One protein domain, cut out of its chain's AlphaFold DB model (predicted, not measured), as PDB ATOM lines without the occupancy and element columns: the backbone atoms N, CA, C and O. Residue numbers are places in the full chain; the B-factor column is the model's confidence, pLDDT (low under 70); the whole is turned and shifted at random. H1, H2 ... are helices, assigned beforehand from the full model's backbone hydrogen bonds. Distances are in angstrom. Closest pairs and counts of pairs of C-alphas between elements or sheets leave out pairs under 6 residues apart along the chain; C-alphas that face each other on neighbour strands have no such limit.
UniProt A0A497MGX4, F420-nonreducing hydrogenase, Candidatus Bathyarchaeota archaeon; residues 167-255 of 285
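What this domain is: This is residues 167 to 255 of the 285 residues of the protein "F420-nonreducing hydrogenase" of Candidatus Bathyarchaeota archaeon (UniProt A0A497MGX4). There is little regular structure here: a rounded core of winding loops, residues 167 to 235, holds one short helical turn, H1, and the longer helix H2 packs along one side of it. The tail, residues 248 to 255, follows H2. The printed part has 89 residues, of which 16 are in the two named helices, H1 then H2, with no named strand; the class is all helix. It is compact, with a radius of gyration of the C-alphas of 12.4 A and spans of 30 by 28 by 23 A.

How they stand to each other: Residues 167 to 214 hold no named element. H1, residues 215 to 218, and H2, residues 236 to 247, are apart. H1 is too short for any O i to N i+4 pair; its one O i to N i+3 pair is within hydrogen-bond range. In H2 every O i to N i+4 pair is within range.

Where its parts are: H1 begins at C-alpha 215 (23.426, -5.879, -6.710). H2 runs 16.4 A from C-alpha 236 (8.072, -3.111, -17.713) to C-alpha 247 (16.114, -11.399, -29.420).

The domain as a whole: The C-alphas farthest apart, of Pro 188 and Asp 231, are 34.1 A apart. The printed part has no cut. The link from H1 to H2, 17 residues, is long. The mean pLDDT of the printed part is 89.7; residues 251 to 255 are under 70.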
ATOM      1  N   CYS A 167      21.166  -2.215 -16.480       96.31
ATOM      2  CA  CYS A 167      22.233  -2.600 -17.398       96.31
ATOM      3  C   CYS A 167      23.372  -1.579 -17.543       96.31
ATOM      4  O   CYS A 167      24.406  -1.965 -18.095       96.31
ATOM      5  N   ASP A 168      23.184  -0.334 -17.103       95.44
ATOM      6  CA  ASP A 168      24.199   0.727 -17.087       95.44
ATOM      7  C   ASP A 168      25.099   0.655 -15.838       95.44
ATOM      8  O   ASP A 168      26.246   1.089 -15.871       95.44
ATOM      9  N   GLU A 169      24.606   0.051 -14.752       95.94
ATOM     10  CA  GLU A 169      25.348  -0.175 -13.498       95.94
ATOM     11  C   GLU A 169      25.846  -1.628 -13.363       95.94
ATOM     12  O   GLU A 169      26.566  -1.968 -12.426       95.94
ATOM     13  N   CYS A 170      25.433  -2.514 -14.274       97.62
ATOM     14  CA  CYS A 170      25.683  -3.950 -14.190       97.62
ATOM     15  C   CYS A 170      27.148  -4.306 -14.500       97.62
ATOM     16  O   CYS A 170      27.635  -3.954 -15.577       97.62
ATOM     17  N   PRO A 171      27.832  -5.089 -13.641       96.81
ATOM     18  CA  PRO A 171      29.236  -5.452 -13.852       96.81
ATOM     19  C   PRO A 171      29.447  -6.562 -14.898       96.81
ATOM     20  O   PRO A 171      30.583  -6.840 -15.279       96.81
ATOM     21  N   LYS A 172      28.379  -7.233 -15.354       97.12
ATOM     22  CA  LYS A 172      28.476  -8.369 -16.285       97.12
ATOM     23  C   LYS A 172      28.855  -7.912 -17.696       97.12
ATOM     24  O   LYS A 172      28.296  -6.952 -18.229       97.12
ATOM     25  N   LYS A 173      29.731  -8.668 -18.357       96.94
ATOM     26  CA  LYS A 173      30.165  -8.450 -19.742       96.94
ATOM     27  C   LYS A 173      29.068  -8.873 -20.721       96.94
ATOM     28  O   LYS A 173      28.558  -9.992 -20.654       96.94
ATOM     29  N   LYS A 174      28.724  -7.982 -21.650       95.50
ATOM     30  CA  LYS A 174      27.762  -8.239 -22.733       95.50
ATOM     31  C   LYS A 174      28.522  -8.710 -23.971       95.50
ATOM     32  O   LYS A 174      29.460  -8.044 -24.403       95.50
ATOM     33  N   THR A 175      28.133  -9.847 -24.529       91.56
ATOM     34  CA  THR A 175      28.709 -10.408 -25.762       91.56
ATOM     35  C   THR A 175      27.897 -10.039 -27.002       91.56
ATOM     36  O   THR A 175      28.370 -10.239 -28.119       91.56
ATOM     37  N   GLY A 176      26.674  -9.523 -26.824       88.75
ATOM     38  CA  GLY A 176      25.743  -9.199 -27.907       88.75
ATOM     39  C   GLY A 176      25.080 -10.428 -28.530       88.75
ATOM     40  O   GLY A 176      24.369 -10.305 -29.525       88.75
ATOM     41  N   LYS A 177      25.310 -11.623 -27.971       87.56
ATOM     42  CA  LYS A 177      24.703 -12.862 -28.457       87.56
ATOM     43  C   LYS A 177      23.355 -13.080 -27.771       87.56
ATOM     44  O   LYS A 177      23.312 -13.117 -26.541       87.56
ATOM     45  N   PRO A 178      22.263 -13.258 -28.528       84.50
ATOM     46  CA  PRO A 178      20.976 -13.553 -27.925       84.50
ATOM     47  C   PRO A 178      20.960 -14.941 -27.269       84.50
ATOM     48  O   PRO A 178      21.653 -15.849 -27.748       84.50
ATOM     49  N   PRO A 179      20.127 -15.137 -26.233       87.44
ATOM     50  CA  PRO A 179      19.969 -16.442 -25.613       87.44
ATOM     51  C   PRO A 179      19.322 -17.448 -26.571       87.44
ATOM     52  O   PRO A 179      18.408 -17.129 -27.336       87.44
ATOM     53  N   GLU A 180      19.780 -18.697 -26.500       84.44
ATOM     54  CA  GLU A 180      19.209 -19.795 -27.289       84.44
ATOM     55  C   GLU A 180      17.820 -20.193 -26.787       84.44
ATOM     56  O   GLU A 180      16.915 -20.401 -27.591       84.44
ATOM     57  N   ARG A 181      17.661 -20.252 -25.461       85.69
ATOM     58  CA  ARG A 181      16.413 -20.554 -24.753       85.69
ATOM     59  C   ARG A 181      16.382 -19.870 -23.395       85.69
ATOM     60  O   ARG A 181      17.429 -19.485 -22.871       85.69
ATOM     61  N   LEU A 182      15.197 -19.808 -22.793       86.69
ATOM     62  CA  LEU A 182      15.077 -19.414 -21.392       86.69
ATOM     63  C   LEU A 182      15.471 -20.566 -20.461       86.69
ATOM     64  O   LEU A 182      15.106 -21.726 -20.673       86.69
ATOM     65  N   ARG A 183      16.210 -20.216 -19.412       87.38
ATOM     66  CA  ARG A 183      16.632 -21.095 -18.327       87.38
ATOM     67  C   ARG A 183      15.902 -20.750 -17.034       87.38
ATOM     68  O   ARG A 183      15.556 -19.594 -16.778       87.38
ATOM     69  N   ARG A 184      15.680 -21.760 -16.199       86.50
ATOM     70  CA  ARG A 184      15.188 -21.626 -14.823       86.50
ATOM     71  C   ARG A 184      16.351 -21.440 -13.857       86.50
ATOM     72  O   ARG A 184      17.448 -21.917 -14.100       86.50
ATOM     73  N   LEU A 185      16.081 -20.808 -12.717       85.75
ATOM     74  CA  LEU A 185      17.095 -20.519 -11.694       85.75
ATOM     75  C   LEU A 185      17.770 -21.769 -11.097       85.75
ATOM     76  O   LEU A 185      18.879 -21.658 -10.598       85.75
ATOM     77  N   HIS A 186      17.115 -22.936 -11.137       86.50
ATOM     78  CA  HIS A 186      17.681 -24.199 -10.639       86.50
ATOM     79  C   HIS A 186      18.584 -24.909 -11.659       86.50
ATOM     80  O   HIS A 186      19.179 -25.937 -11.343       86.50
ATOM     81  N   GLU A 187      18.628 -24.421 -12.900       88.88
ATOM     82  CA  GLU A 187      19.566 -24.926 -13.898       88.88
ATOM     83  C   GLU A 187      21.008 -24.544 -13.508       88.88
ATOM     84  O   GLU A 187      21.193 -23.699 -12.631       88.88
ATOM     85  N   PRO A 188      22.041 -25.169 -14.110       88.25
ATOM     86  CA  PRO A 188      23.425 -25.001 -13.673       88.25
ATOM     87  C   PRO A 188      23.850 -23.538 -13.512       88.25
ATOM     88  O   PRO A 188      23.449 -22.684 -14.306       88.25
ATOM     89  N   VAL A 189      24.681 -23.292 -12.493       85.38
ATOM     90  CA  VAL A 189      25.120 -21.955 -12.068       85.38
ATOM     91  C   VAL A 189      25.624 -21.144 -13.270       85.38
ATOM     92  O   VAL A 189      26.474 -21.646 -14.013       85.38
ATOM     93  N   PRO A 190      25.117 -19.913 -13.476       92.25
ATOM     94  CA  PRO A 190      25.556 -19.070 -14.578       92.25
ATOM     95  C   PRO A 190      27.028 -18.687 -14.449       92.25
ATOM     96  O   PRO A 190      27.547 -18.518 -13.341       92.25
ATOM     97  N   ASP A 191      27.664 -18.462 -15.594       94.25
ATOM     98  CA  ASP A 191      28.970 -17.822 -15.673       94.25
ATOM     99  C   ASP A 191      28.915 -16.466 -14.929       94.25
ATOM    100  O   ASP A 191      28.039 -15.639 -15.226       94.25
ATOM    101  N   PRO A 192      29.807 -16.239 -13.945       95.12
ATOM    102  CA  PRO A 192      29.784 -15.053 -13.099       95.12
ATOM    103  C   PRO A 192      30.262 -13.774 -13.794       95.12
ATOM    104  O   PRO A 192      30.042 -12.691 -13.255       95.12
ATOM    105  N   ASP A 193      30.855 -13.845 -14.977       95.81
ATOM    106  CA  ASP A 193      31.330 -12.674 -15.710       95.81
ATOM    107  C   ASP A 193      30.396 -12.294 -16.860       95.81
ATOM    108  O   ASP A 193      30.298 -11.116 -17.207       95.81
ATOM    109  N   GLN A 194      29.687 -13.255 -17.455       96.44
ATOM    110  CA  GLN A 194      28.836 -13.013 -18.622       96.44
ATOM    111  C   GLN A 194      27.425 -12.514 -18.254       96.44
ATOM    112  O   GLN A 194      26.829 -12.903 -17.251       96.44
ATOM    113  N   CYS A 195      26.831 -11.675 -19.108       97.19
ATOM    114  CA  CYS A 195      25.438 -11.237 -18.999       97.19
ATOM    115  C   CYS A 195      24.464 -12.416 -18.813       97.19
ATOM    116  O   CYS A 195      24.330 -13.275 -19.682       97.19
ATOM    117  N   LEU A 196      23.727 -12.415 -17.698       96.31
ATOM    118  CA  LEU A 196      22.790 -13.486 -17.340       96.31
ATOM    119  C   LEU A 196      21.657 -13.665 -18.363       96.31
ATOM    120  O   LEU A 196      21.235 -14.791 -18.616       96.31
ATOM    121  N   LEU A 197      21.203 -12.569 -18.985       94.88
ATOM    122  CA  LEU A 197      20.163 -12.626 -20.014       94.88
ATOM    123  C   LEU A 197      20.649 -13.336 -21.279       94.88
ATOM    124  O   LEU A 197      19.922 -14.148 -21.836       94.88
ATOM    125  N   GLU A 198      21.888 -13.077 -21.706       94.25
ATOM    126  CA  GLU A 198      22.499 -13.745 -22.867       94.25
ATOM    127  C   GLU A 198      22.733 -15.240 -22.604       94.25
ATOM    128  O   GLU A 198      22.658 -16.056 -23.519       94.25
ATOM    129  N   GLN A 199      22.953 -15.616 -21.341       93.25
ATOM    130  CA  GLN A 199      23.037 -17.016 -20.908       93.25
ATOM    131  C   GLN A 199      21.666 -17.721 -20.851       93.25
ATOM    132  O   GLN A 199      21.602 -18.939 -20.661       93.25
ATOM    133  N   GLY A 200      20.567 -16.977 -21.022       90.81
ATOM    134  CA  GLY A 200      19.198 -17.491 -21.029       90.81
ATOM    135  C   GLY A 200      18.439 -17.322 -19.716       90.81
ATOM    136  O   GLY A 200      17.272 -17.694 -19.650       90.81
ATOM    137  N   PHE A 201      19.030 -16.753 -18.667       92.62
ATOM    138  CA  PHE A 201      18.296 -16.497 -17.427       92.62
ATOM    139  C   PHE A 201      17.465 -15.221 -17.557       92.62
ATOM    140  O   PHE A 201      17.990 -14.160 -17.894       92.62
ATOM    141  N   LEU A 202      16.165 -15.314 -17.267       92.44
ATOM    142  CA  LEU A 202      15.259 -14.170 -17.353       92.44
ATOM    143  C   LEU A 202      15.702 -13.067 -16.382       92.44
ATOM    144  O   LEU A 202      15.554 -13.206 -15.174       92.44
ATOM    145  N   CYS A 203      16.241 -11.978 -16.929       95.31
ATOM    146  CA  CYS A 203      16.760 -10.838 -16.183       95.31
ATOM    147  C   CYS A 203      16.066  -9.565 -16.666       95.31
ATOM    148  O   CYS A 203      16.220  -9.188 -17.827       95.31
ATOM    149  N   LEU A 204      15.347  -8.881 -15.776       96.19
ATOM    150  CA  LEU A 204      14.602  -7.654 -16.086       96.19
ATOM    151  C   LEU A 204      15.469  -6.392 -16.071       96.19
ATOM    152  O   LEU A 204      14.957  -5.287 -16.233       96.19
ATOM    153  N   GLY A 205      16.785  -6.528 -15.901       96.69
ATOM    154  CA  GLY A 205      17.714  -5.398 -15.851       96.69
ATOM    155  C   GLY A 205      17.579  -4.397 -17.014       96.69
ATOM    156  O   GLY A 205      17.576  -3.197 -16.741       96.69
ATOM    157  N   PRO A 206      17.397  -4.835 -18.280       94.75
ATOM    158  CA  PRO A 206      17.246  -3.925 -19.422       94.75
ATOM    159  C   PRO A 206      15.984  -3.053 -19.396       94.75
ATOM    160  O   PRO A 206      15.940  -2.032 -20.071       94.75
ATOM    161  N   VAL A 207      14.958  -3.451 -18.642       95.62
ATOM    162  CA  VAL A 207      13.662  -2.752 -18.555       95.62
ATOM    163  C   VAL A 207      13.396  -2.192 -17.158       95.62
ATOM    164  O   VAL A 207      12.287  -1.766 -16.844       95.62
ATOM    165  N   THR A 208      14.412  -2.208 -16.296       97.06
ATOM    166  CA  THR A 208      14.310  -1.779 -14.901       97.06
ATOM    167  C   THR A 208      15.196  -0.573 -14.669       97.06
ATOM    168  O   THR A 208      16.331  -0.544 -15.143       97.06
ATOM    169  N   ARG A 209      14.690   0.412 -13.930       96.44
ATOM    170  CA  ARG A 209      15.411   1.640 -13.586       96.44
ATOM    171  C   ARG A 209      16.702   1.368 -12.806       96.44
ATOM    172  O   ARG A 209      16.731   0.511 -11.925       96.44
ATOM    173  N   ALA A 210      17.749   2.126 -13.122       95.31
ATOM    174  CA  ALA A 210      19.009   2.136 -12.377       95.31
ATOM    175  C   ALA A 210      18.870   2.761 -10.969       95.31
ATOM    176  O   ALA A 210      17.841   3.346 -10.626       95.31
ATOM    177  N   GLY A 211      19.924   2.669 -10.157       93.25
ATOM    178  CA  GLY A 211      20.004   3.243  -8.808       93.25
ATOM    179  C   GLY A 211      20.162   2.200  -7.702       93.25
ATOM    180  O   GLY A 211      20.447   2.556  -6.558       93.25
ATOM    181  N   CYS A 212      20.017   0.914  -8.034       94.44
ATOM    182  CA  CYS A 212      20.257  -0.201  -7.117       94.44
ATOM    183  C   CYS A 212      21.692  -0.747  -7.181       94.44
ATOM    184  O   CYS A 212      22.001  -1.701  -6.472       94.44
ATOM    185  N   LYS A 213      22.560  -0.179  -8.036       93.81
ATOM    186  CA  LYS A 213      23.938  -0.642  -8.296       93.81
ATOM    187  C   LYS A 213      24.024  -2.076  -8.825       93.81
ATOM    188  O   LYS A 213      25.050  -2.731  -8.671       93.81
ATOM    189  N   ALA A 214      22.942  -2.569  -9.431       96.06
ATOM    190  CA  ALA A 214      22.851  -3.915  -9.986       96.06
ATOM    191  C   ALA A 214      23.326  -5.023  -9.017       96.06
ATOM    192  O   ALA A 214      24.005  -5.966  -9.431       96.06
ATOM    193  N   GLU A 215      22.956  -4.933  -7.733       94.81
ATOM    194  CA  GLU A 215      23.426  -5.879  -6.710       94.81
ATOM    195  C   GLU A 215      23.033  -7.332  -6.991       94.81
ATOM    196  O   GLU A 215      23.851  -8.224  -6.777       94.81
ATOM    197  N   CYS A 216      21.832  -7.598  -7.522       96.81
ATOM    198  CA  CYS A 216      21.436  -8.976  -7.835       96.81
ATOM    199  C   CYS A 216      22.342  -9.574  -8.926       96.81
ATOM    200  O   CYS A 216      22.959 -10.611  -8.668       96.81
ATOM    201  N   PRO A 217      22.528  -8.916 -10.097       97.06
ATOM    202  CA  PRO A 217      23.512  -9.378 -11.070       97.06
ATOM    203  C   PRO A 217      24.928  -9.491 -10.501       97.06
ATOM    204  O   PRO A 217      25.604 -10.473 -10.799       97.06
ATOM    205  N   ALA A 218      25.378  -8.554  -9.661       96.50
ATOM    206  CA  ALA A 218      26.689  -8.639  -9.010       96.50
ATOM    207  C   ALA A 218      26.823  -9.900  -8.132       96.50
ATOM    208  O   ALA A 218      27.858 -10.560  -8.166       96.50
ATOM    209  N   ALA A 219      25.748 -10.305  -7.448       96.12
ATOM    210  CA  ALA A 219      25.633 -11.562  -6.704       96.12
ATOM    211  C   ALA A 219      25.338 -12.797  -7.586       96.12
ATOM    212  O   ALA A 219      25.017 -13.869  -7.077       96.12
ATOM    213  N   ASN A 220      25.454 -12.666  -8.911       95.81
ATOM    214  CA  ASN A 220      25.217 -13.717  -9.904       95.81
ATOM    215  C   ASN A 220      23.773 -14.252  -9.968       95.81
ATOM    216  O   ASN A 220      23.550 -15.398 -10.354       95.81
ATOM    217  N   ILE A 221      22.789 -13.409  -9.642       95.19
ATOM    218  CA  ILE A 221      21.354 -13.705  -9.750       95.19
ATOM    219  C   ILE A 221      20.689 -12.696 -10.705       95.19
ATOM    220  O   ILE A 221      21.066 -11.523 -10.721       95.19
ATOM    221  N   PRO A 222      19.713 -13.101 -11.539       96.12
ATOM    222  CA  PRO A 222      19.020 -12.168 -12.421       96.12
ATOM    223  C   PRO A 222      18.339 -11.024 -11.663       96.12
ATOM    224  O   PRO A 222      17.930 -11.160 -10.514       96.12
ATOM    225  N   CYS A 223      18.207  -9.873 -12.318       97.06
ATOM    226  CA  CYS A 223      17.400  -8.781 -11.789       97.06
ATOM    227  C   CYS A 223      15.912  -9.139 -11.915       97.06
ATOM    228  O   CYS A 223      15.444  -9.378 -13.027       97.06
ATOM    229  N   ASP A 224      15.172  -9.104 -10.806       95.69
ATOM    230  CA  ASP A 224      13.720  -9.345 -10.811       95.69
ATOM    231  C   ASP A 224      12.886  -8.086 -11.120       95.69
ATOM    232  O   ASP A 224      11.661  -8.145 -11.193       95.69
ATOM    233  N   GLY A 225      13.528  -6.928 -11.291       96.50
ATOM    234  CA  GLY A 225      12.864  -5.698 -11.724       96.50
ATOM    235  C   GLY A 225      12.175  -4.867 -10.639       96.50
ATOM    236  O   GLY A 225      11.301  -4.063 -10.949       96.50
ATOM    237  N   CYS A 226      12.578  -4.999  -9.373       96.62
ATOM    238  CA  CYS A 226      11.917  -4.344  -8.233       96.62
ATOM    239  C   CYS A 226      12.048  -2.811  -8.151       96.62
ATOM    240  O   CYS A 226      11.462  -2.191  -7.269       96.62
ATOM    241  N   TYR A 227      12.841  -2.195  -9.030       96.38
ATOM    242  CA  TYR A 227      12.957  -0.736  -9.162       96.38
ATOM    243  C   TYR A 227      11.959  -0.155 -10.182       96.38
ATOM    244  O   TYR A 227      11.967   1.047 -10.451       96.38
ATOM    245  N   GLY A 228      11.096  -1.004 -10.748       95.56
ATOM    246  CA  GLY A 228      10.099  -0.614 -11.732       95.56
ATOM    247  C   GLY A 228      10.696  -0.107 -13.052       95.56
ATOM    248  O   GLY A 228      11.913  -0.171 -13.272       95.56
ATOM    249  N   PRO A 229       9.843   0.383 -13.965       95.19
ATOM    250  CA  PRO A 229      10.272   0.848 -15.278       95.19
ATOM    251  C   PRO A 229      11.157   2.105 -15.216       95.19
ATOM    252  O   PRO A 229      10.943   3.016 -14.406       95.19
ATOM    253  N   SER A 230      12.136   2.177 -16.124       90.25
ATOM    254  CA  SER A 230      12.865   3.417 -16.437       90.25
ATOM    255  C   SER A 230      11.990   4.386 -17.247       90.25
ATOM    256  O   SER A 230      10.944   4.001 -17.757       90.25
ATOM    257  N   ASP A 231      12.419   5.640 -17.423       84.19
ATOM    258  CA  ASP A 231      11.597   6.683 -18.076       84.19
ATOM    259  C   ASP A 231      11.209   6.361 -19.523       84.19
ATOM    260  O   ASP A 231      10.169   6.794 -20.012       84.19
ATOM    261  N   LYS A 232      12.046   5.590 -20.222       81.69
ATOM    262  CA  LYS A 232      11.786   5.154 -21.601       81.69
ATOM    263  C   LYS A 232      10.953   3.873 -21.672       81.69
ATOM    264  O   LYS A 232      10.572   3.452 -22.761       81.69
ATOM    265  N   THR A 233      10.680   3.249 -20.530       87.50
ATOM    266  CA  THR A 233       9.956   1.985 -20.431       87.50
ATOM    267  C   THR A 233       8.524   2.268 -20.003       87.50
ATOM    268  O   THR A 233       8.232   2.484 -18.835       87.50
ATOM    269  N   TRP A 234       7.608   2.282 -20.961       84.12
ATOM    270  CA  TRP A 234       6.193   2.558 -20.707       84.12
ATOM    271  C   TRP A 234       5.472   1.468 -19.883       84.12
ATOM    272  O   TRP A 234       4.639   1.792 -19.041       84.12
ATOM    273  N   ASP A 235       5.803   0.191 -20.095       93.81
ATOM    274  CA  ASP A 235       5.329  -0.962 -19.319       93.81
ATOM    275  C   ASP A 235       6.473  -1.977 -19.206       93.81
ATOM    276  O   ASP A 235       7.001  -2.438 -20.220       93.81
ATOM    277  N   GLN A 236       6.890  -2.287 -17.977       94.31
ATOM    278  CA  GLN A 236       8.072  -3.111 -17.713       94.31
ATOM    279  C   GLN A 236       7.931  -4.520 -18.299       94.31
ATOM    280  O   GLN A 236       8.838  -5.004 -18.982       94.31
ATOM    281  N   GLY A 237       6.796  -5.175 -18.053       93.12
ATOM    282  CA  GLY A 237       6.581  -6.545 -18.487       93.12
ATOM    283  C   GLY A 237       6.443  -6.660 -19.998       93.12
ATOM    284  O   GLY A 237       7.084  -7.517 -20.608       93.12
ATOM    285  N   LEU A 238       5.653  -5.784 -20.622       91.75
ATOM    286  CA  LEU A 238       5.478  -5.790 -22.075       91.75
ATOM    287  C   LEU A 238       6.769  -5.429 -22.808       91.75
ATOM    288  O   LEU A 238       7.085  -6.077 -23.802       91.75
ATOM    289  N   ALA A 239       7.544  -4.462 -22.307       93.00
ATOM    290  CA  ALA A 239       8.852  -4.142 -22.876       93.00
ATOM    291  C   ALA A 239       9.824  -5.326 -22.773       93.00
ATOM    292  O   ALA A 239      10.572  -5.593 -23.714       93.00
ATOM    293  N   MET A 240       9.795  -6.074 -21.662       92.50
ATOM    294  CA  MET A 240      10.620  -7.276 -21.541       92.50
ATOM    295  C   MET A 240      10.197  -8.335 -22.554       92.50
ATOM    296  O   MET A 240      11.041  -8.945 -23.205       92.50
ATOM    297  N   LEU A 241       8.891  -8.567 -22.678       89.00
ATOM    298  CA  LEU A 241       8.354  -9.560 -23.598       89.00
ATOM    299  C   LEU A 241       8.705  -9.224 -25.051       89.00
ATOM    300  O   LEU A 241       9.143 -10.111 -25.778       89.00
ATOM    301  N   ASP A 242       8.570  -7.959 -25.449       88.31
ATOM    302  CA  ASP A 242       8.964  -7.471 -26.774       88.31
ATOM    303  C   ASP A 242      10.460  -7.708 -27.039       88.31
ATOM    304  O   ASP A 242      10.835  -8.320 -28.042       88.31
ATOM    305  N   GLY A 243      11.317  -7.353 -26.076       87.69
ATOM    306  CA  GLY A 243      12.755  -7.610 -26.153       87.69
ATOM    307  C   GLY A 243      13.100  -9.098 -26.277       87.69
ATOM    308  O   GLY A 243      13.978  -9.467 -27.059       87.69
ATOM    309  N   LEU A 244      12.393  -9.971 -25.555       85.12
ATOM    310  CA  LEU A 244      12.575 -11.422 -25.656       85.12
ATOM    311  C   LEU A 244      12.127 -11.963 -27.013       85.12
ATOM    312  O   LEU A 244      12.855 -12.757 -27.601       85.12
ATOM    313  N   ILE A 245      10.975 -11.528 -27.532       82.88
ATOM    314  CA  ILE A 245      10.470 -11.950 -28.849       82.88
ATOM    315  C   ILE A 245      11.432 -11.525 -29.963       82.88
ATOM    316  O   ILE A 245      11.684 -12.304 -30.882       82.88
ATOM    317  N   GLY A 246      11.986 -10.313 -29.881       80.25
ATOM    318  CA  GLY A 246      12.934  -9.804 -30.871       80.25
ATOM    319  C   GLY A 246      14.313 -10.467 -30.811       80.25
ATOM    320  O   GLY A 246      14.968 -10.607 -31.843       80.25
ATOM    321  N   ALA A 247      14.764 -10.877 -29.620       78.00
ATOM    322  CA  ALA A 247      16.114 -11.399 -29.420       78.00
ATOM    323  C   ALA A 247      16.202 -12.933 -29.440       78.00
ATOM    324  O   ALA A 247      17.195 -13.473 -29.919       78.00
ATOM    325  N   MET A 248      15.216 -13.661 -28.908       75.19
ATOM    326  CA  MET A 248      15.336 -15.107 -28.696       75.19
ATOM    327  C   MET A 248      15.314 -15.917 -29.996       75.19
ATOM    328  O   MET A 248      14.491 -15.700 -30.884       75.19
ATOM    329  N   LYS A 249      16.178 -16.939 -30.068       72.31
ATOM    330  CA  LYS A 249      16.145 -17.924 -31.164       72.31
ATOM    331  C   LYS A 249      14.945 -18.870 -31.056       72.31
ATOM    332  O   LYS A 249      14.358 -19.243 -32.070       72.31
ATOM    333  N   GLU A 250      14.580 -19.265 -29.837       70.88
ATOM    334  CA  GLU A 250      13.376 -20.051 -29.572       70.88
ATOM    335  C   GLU A 250      12.124 -19.161 -29.652       70.88
ATOM    336  O   GLU A 250      11.967 -18.221 -28.879       70.88
ATOM    337  N   LYS A 251      11.209 -19.473 -30.580       62.28
ATOM    338  CA  LYS A 251      10.052 -18.612 -30.891       62.28
ATOM    339  C   LYS A 251       8.886 -18.695 -29.900       62.28
ATOM    340  O   LYS A 251       8.035 -17.813 -29.905       62.28
ATOM    341  N   THR A 252       8.822 -19.731 -29.065       58.91
ATOM    342  CA  THR A 252       7.720 -19.921 -28.107       58.91
ATOM    343  C   THR A 252       8.195 -20.720 -26.899       58.91
ATOM    344  O   THR A 252       8.125 -21.952 -26.926       58.91
ATOM    345  N   PRO A 253       8.642 -20.060 -25.820       59.38
ATOM    346  CA  PRO A 253       8.860 -20.758 -24.566       59.38
ATOM    347  C   PRO A 253       7.503 -21.259 -24.041       59.38
ATOM    348  O   PRO A 253       6.527 -20.507 -23.988       59.38
ATOM    349  N   ARG A 254       7.408 -22.541 -23.663       58.22
ATOM    350  CA  ARG A 254       6.199 -23.119 -23.039       58.22
ATOM    351  C   ARG A 254       6.007 -22.529 -21.635       58.22
ATOM    352  O   ARG A 254       6.433 -23.123 -20.648       58.22
ATOM    353  N   ILE A 255       5.412 -21.342 -21.535       59.09
ATOM    354  CA  ILE A 255       5.147 -20.658 -20.261       59.09
ATOM    355  C   ILE A 255       3.654 -20.330 -20.183       59.09
ATOM    356  O   ILE A 255       3.103 -19.698 -21.081       59.09
TER     357      ILE A 255